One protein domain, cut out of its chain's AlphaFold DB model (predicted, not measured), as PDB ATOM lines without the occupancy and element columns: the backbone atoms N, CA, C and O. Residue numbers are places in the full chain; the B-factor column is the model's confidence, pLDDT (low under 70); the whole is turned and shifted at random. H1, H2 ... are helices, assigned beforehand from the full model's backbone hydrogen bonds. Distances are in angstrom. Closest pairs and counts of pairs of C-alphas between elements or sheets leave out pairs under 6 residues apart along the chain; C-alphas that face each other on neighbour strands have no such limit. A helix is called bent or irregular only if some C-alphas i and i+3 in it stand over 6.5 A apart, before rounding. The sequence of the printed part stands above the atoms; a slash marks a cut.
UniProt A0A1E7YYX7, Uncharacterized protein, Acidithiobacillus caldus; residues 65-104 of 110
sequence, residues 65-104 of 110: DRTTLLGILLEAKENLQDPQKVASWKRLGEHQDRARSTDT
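Overview. This is residues 65 to 104 of the 110 residues of an uncharacterized protein of Acidithiobacillus caldus (UniProt A0A1E7YYX7). Two long helices, H1 and H2, meet near their ends at a tight turn and open away from each other as a wide V. H1 is one arm and H2 the other, and the space between the arms is empty beyond the corner. The printed part has 40 residues with two named helices, H1 then H2 along the chain, and no named strand; the class is all helix. It is only just loose, close to extended, with a radius of gyration of the C-alphas of 13.2 A, and it is flat, spanning 34 by 28 by 6 A.

Along the chain. H1 holds residues 66 to 81 and measures 24.4 A from C-alpha 66 at (161.780, 89.260, 92.277) to C-alpha 81 at (144.483, 106.306, 90.159). It is only just irregular: C-alphas 78 and 81 are 6.7 A apart. Asp 82 alone makes the tight link to H2. H2 holds residues 83 to 102 and measures 29.1 A, ending with C-alpha 102 at (171.621, 117.129, 104.985).

Arrangement. H1 and H2 only just touch, and only at the corner by their link, with 3 pairs of C-alphas within 8 A. H1 touches with residues 79 to 80 alone and H2 with residues 85 to 86 alone; the closest C-alphas are those of Leu 80 and Val 86, 6.2 A apart. The helices run opposite ways at a steep tilt of 59 degrees, and their centres are 18.2 A apart. In H2 every O i to N i+4 pair is within hydrogen-bond range; in H1 11 of 12 are.

Size, cuts and confidence. The two C-alphas farthest apart are those of Gln 81 and Thr 104, at 35.5 A. Residues 65 to 75, 77 to 84 and 87 to 104 stand free. The printed part has no cut. Its mean pLDDT is 87.1, and residues 100 to 104 are under 70.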
ATOM      1  N   ASP A  65     162.816  89.134  97.053       93.88
ATOM      2  CA  ASP A  65     162.796  88.324  95.845       93.88
ATOM      3  C   ASP A  65     162.023  89.036  94.721       93.88
ATOM      4  O   ASP A  65     161.146  89.882  94.932       93.88
ATOM      5  N   ARG A  66     162.341  88.647  93.484       91.94
ATOM      6  CA  ARG A  66     161.780  89.260  92.277       91.94
ATOM      7  C   ARG A  66     160.249  89.241  92.251       91.94
ATOM      8  O   ARG A  66     159.655  90.185  91.731       91.94
ATOM      9  N   THR A  67     159.616  88.171  92.729       95.00
ATOM     10  CA  THR A  67     158.153  88.038  92.685       95.00
ATOM     11  C   THR A  67     157.471  88.919  93.722       95.00
ATOM     12  O   THR A  67     156.490  89.581  93.382       95.00
ATOM     13  N   THR A  68     158.037  89.033  94.922       95.50
ATOM     14  CA  THR A  68     157.542  89.940  95.967       95.50
ATOM     15  C   THR A  68     157.672  91.402  95.543       95.50
ATOM     16  O   THR A  68     156.695  92.148  95.613       95.50
ATOM     17  N   LEU A  69     158.831  91.810  95.010       94.31
ATOM     18  CA  LEU A  69     159.016  93.170  94.491       94.31
ATOM     19  C   LEU A  69     158.018  93.488  93.367       94.31
ATOM     20  O   LEU A  69     157.439  94.573  93.336       94.31
ATOM     21  N   LEU A  70     157.788  92.540  92.453       94.25
ATOM     22  CA  LEU A  70     156.810  92.712  91.381       94.25
ATOM     23  C   LEU A  70     155.387  92.887  91.930       94.25
ATOM     24  O   LEU A  70     154.668  93.751  91.436       94.25
ATOM     25  N   GLY A  71     154.995  92.113  92.946       96.19
ATOM     26  CA  GLY A  71     153.693  92.246  93.607       96.19
ATOM     27  C   GLY A  71     153.478  93.641  94.196       96.19
ATOM     28  O   GLY A  71     152.486  94.290  93.874       96.19
ATOM     29  N   ILE A  72     154.458  94.147  94.953       93.56
ATOM     30  CA  ILE A  72     154.422  95.500  95.536       93.56
ATOM     31  C   ILE A  72     154.270  96.566  94.443       93.56
ATOM     32  O   ILE A  72     153.468  97.490  94.569       93.56
ATOM     33  N   LEU A  73     155.020  96.445  93.342       93.50
ATOM     34  CA  LEU A  73     154.949  97.404  92.236       93.50
ATOM     35  C   LEU A  73     153.603  97.361  91.497       93.50
ATOM     36  O   LEU A  73     153.142  98.395  91.013       93.50
ATOM     37  N   LEU A  74     152.967  96.190  91.398       95.50
ATOM     38  CA  LEU A  74     151.633  96.051  90.812       95.50
ATOM     39  C   LEU A  74     150.558  96.669  91.710       95.50
ATOM     40  O   LEU A  74     149.733  97.432  91.214       95.50
ATOM     41  N   GLU A  75     150.621  96.433  93.019       94.12
ATOM     42  CA  GLU A  75     149.722  97.077  93.980       94.12
ATOM     43  C   GLU A  75     149.901  98.604  93.968       94.12
ATOM     44  O   GLU A  75     148.929  99.365  93.925       94.12
ATOM     45  N   ALA A  76     151.146  99.087  93.933       92.44
ATOM     46  CA  ALA A  76     151.426 100.512  93.798       92.44
ATOM     47  C   ALA A  76     150.839 101.080  92.495       92.44
ATOM     48  O   ALA A  76     150.252 102.162  92.503       92.44
ATOM     49  N   LYS A  77     150.945 100.334  91.385       94.00
ATOM     50  CA  LYS A  77     150.380 100.714  90.083       94.00
ATOM     51  C   LYS A  77     148.856 100.844  90.127       94.00
ATOM     52  O   LYS A  77     148.333 101.795  89.553       94.00
ATOM     53  N   GLU A  78     148.147  99.925  90.774       93.25
ATOM     54  CA  GLU A  78     146.682  99.995  90.912       93.25
ATOM     55  C   GLU A  78     146.245 101.243  91.684       93.25
ATOM     56  O   GLU A  78     145.284 101.920  91.321       93.25
ATOM     57  N   ASN A  79     147.025 101.615  92.693       93.00
ATOM     58  CA  ASN A  79     146.781 102.781  93.532       93.00
ATOM     59  C   ASN A  79     147.178 104.127  92.886       93.00
ATOM     60  O   ASN A  79     146.889 105.173  93.462       93.00
ATOM     61  N   LEU A  80     147.779 104.143  91.686       92.69
ATOM     62  CA  LEU A  80     148.125 105.388  90.974       92.69
ATOM     63  C   LEU A  80     146.903 106.217  90.557       92.69
ATOM     64  O   LEU A  80     147.043 107.403  90.267       92.69
ATOM     65  N   GLN A  81     145.720 105.601  90.493       91.56
ATOM     66  CA  GLN A  81     144.483 106.306  90.159       91.56
ATOM     67  C   GLN A  81     143.951 107.155  91.318       91.56
ATOM     68  O   GLN A  81     143.124 108.029  91.076       91.56
ATOM     69  N   ASP A  82     144.423 106.928  92.549       93.56
ATOM     70  CA  ASP A  82     144.049 107.703  93.730       93.56
ATOM     71  C   ASP A  82     145.013 108.893  93.921       93.56
ATOM     72  O   ASP A  82     146.161 108.713  94.352       93.56
ATOM     73  N   PRO A  83     144.569 110.139  93.656       91.75
ATOM     74  CA  PRO A  83     145.430 111.311  93.763       91.75
ATOM     75  C   PRO A  83     145.914 111.570  95.193       91.75
ATOM     76  O   PRO A  83     146.988 112.148  95.377       91.75
ATOM     77  N   GLN A  84     145.149 111.161  96.213       92.50
ATOM     78  CA  GLN A  84     145.534 111.363  97.609       92.50
ATOM     79  C   GLN A  84     146.683 110.434  97.997       92.50
ATOM     80  O   GLN A  84     147.639 110.887  98.632       92.50
ATOM     81  N   LYS A  85     146.637 109.168  97.563       90.94
ATOM     82  CA  LYS A  85     147.750 108.223  97.747       90.94
ATOM     83  C   LYS A  85     149.006 108.670  97.011       90.94
ATOM     84  O   LYS A  85     150.089 108.680  97.589       90.94
ATOM     85  N   VAL A  86     148.876 109.126  95.767       93.06
ATOM     86  CA  VAL A  86     150.031 109.637  95.014       93.06
ATOM     87  C   VAL A  86     150.649 110.857  95.710       93.06
ATOM     88  O   VAL A  86     151.873 110.957  95.830       93.06
ATOM     89  N   ALA A  87     149.822 111.774  96.224       93.12
ATOM     90  CA  ALA A  87     150.304 112.936  96.964       93.12
ATOM     91  C   ALA A  87     150.997 112.557  98.284       93.12
ATOM     92  O   ALA A  87     152.000 113.182  98.640       93.12
ATOM     93  N   SER A  88     150.497 111.550  99.008       93.94
ATOM     94  CA  SER A  88     151.120 111.094 100.255       93.94
ATOM     95  C   SER A  88     152.484 110.445 100.004       93.94
ATOM     96  O   SER A  88     153.453 110.801 100.674       93.94
ATOM     97  N   TRP A  89     152.605 109.595  98.979       93.06
ATOM     98  CA  TRP A  89     153.887 109.011  98.575       93.06
ATOM     99  C   TRP A  89     154.898 110.062  98.131       93.06
ATOM    100  O   TRP A  89     156.066 109.983  98.507       93.06
ATOM    101  N   LYS A  90     154.458 111.087  97.388       92.56
ATOM    102  CA  LYS A  90     155.329 112.199  96.992       92.56
ATOM    103  C   LYS A  90     155.911 112.920  98.209       92.56
ATOM    104  O   LYS A  90     157.116 113.141  98.263       92.56
ATOM    105  N   ARG A  91     155.074 113.249  99.199       92.69
ATOM    106  CA  ARG A  91     155.527 113.900 100.444       92.69
ATOM    107  C   ARG A  91     156.526 113.033 101.209       92.69
ATOM    108  O   ARG A  91     157.519 113.557 101.704       92.69
ATOM    109  N   LEU A  92     156.276 111.724 101.282       91.19
ATOM    110  CA  LEU A  92     157.181 110.775 101.934       91.19
ATOM    111  C   LEU A  92     158.544 110.721 101.225       91.19
ATOM    112  O   LEU A  92     159.579 110.814 101.880       91.19
ATOM    113  N   GLY A  93     158.541 110.639  99.891       89.38
ATOM    114  CA  GLY A  93     159.763 110.657  99.085       89.38
ATOM    115  C   GLY A  93     160.557 111.955  99.246       89.38
ATOM    116  O   GLY A  93     161.755 111.911  99.504       89.38
ATOM    117  N   GLU A  94     159.889 113.112  99.190       90.81
ATOM    118  CA  GLU A  94     160.534 114.418  99.391       90.81
ATOM    119  C   GLU A  94     161.173 114.556 100.779       90.81
ATOM    120  O   GLU A  94     162.234 115.167 100.909       90.81
ATOM    121  N   HIS A  95     160.544 114.001 101.816       87.31
ATOM    122  CA  HIS A  95     161.111 113.990 103.162       87.31
ATOM    123  C   HIS A  95     162.400 113.156 103.222       87.31
ATOM    124  O   HIS A  95     163.402 113.609 103.776       87.31
ATOM    125  N   GLN A  96     162.395 111.965 102.618       82.62
ATOM    126  CA  GLN A  96     163.551 111.069 102.606       82.62
ATOM    127  C   GLN A  96     164.726 111.636 101.792       82.62
ATOM    128  O   GLN A  96     165.871 111.576 102.241       82.62
ATOM    129  N   ASP A  97     164.455 112.238 100.629       80.69
ATOM    130  CA  ASP A  97     165.490 112.864  99.795       80.69
ATOM    131  C   ASP A  97     166.141 114.069 100.491       80.69
ATOM    132  O   ASP A  97     167.356 114.255 100.405       80.69
ATOM    133  N   ARG A  98     165.356 114.869 101.229       78.12
ATOM    134  CA  ARG A  98     165.892 115.990 102.024       78.12
ATOM    135  C   ARG A  98     166.746 115.522 103.199       78.12
ATOM    136  O   ARG A  98     167.772 116.135 103.466       78.12
ATOM    137  N   ALA A  99     166.363 114.442 103.881       70.06
ATOM    138  CA  ALA A  99     167.165 113.890 104.973       70.06
ATOM    139  C   ALA A  99     168.543 113.396 104.485       70.06
ATOM    140  O   ALA A  99     169.548 113.540 105.178       70.06
ATOM    141  N   ARG A 100     168.612 112.867 103.257       62.88
ATOM    142  CA  ARG A 100     169.865 112.402 102.647       62.88
ATOM    143  C   ARG A 100     170.778 113.546 102.188       62.88
ATOM    144  O   ARG A 100     171.997 113.392 102.203       62.88
ATOM    145  N   SER A 101     170.224 114.696 101.792       60.72
ATOM    146  CA  SER A 101     171.032 115.856 101.387       60.72
ATOM    147  C   SER A 101     171.655 116.599 102.572       60.72
ATOM    148  O   SER A 101     172.726 117.178 102.419       60.72
ATOM    149  N   THR A 102     171.050 116.536 103.763       58.62
ATOM    150  CA  THR A 102     171.621 117.129 104.985       58.62
ATOM    151  C   THR A 102     172.778 116.325 105.579       58.62
ATOM    152  O   THR A 102     173.607 116.896 106.277       58.62
ATOM    153  N   ASP A 103     172.876 115.029 105.275       54.00
ATOM    154  CA  ASP A 103     173.899 114.129 105.835       54.00
ATOM    155  C   ASP A 103     175.239 114.177 105.065       54.00
ATOM    156  O   ASP A 103     176.282 113.751 105.547       54.00
ATOM    157  N   THR A 104     175.242 114.756 103.859       54.66
ATOM    158  CA  THR A 104     176.447 114.900 103.014       54.66
ATOM    159  C   THR A 104     177.119 116.278 103.122       54.66
ATOM    160  O   THR A 104     178.119 116.526 102.452       54.66
TER     161      THR A 104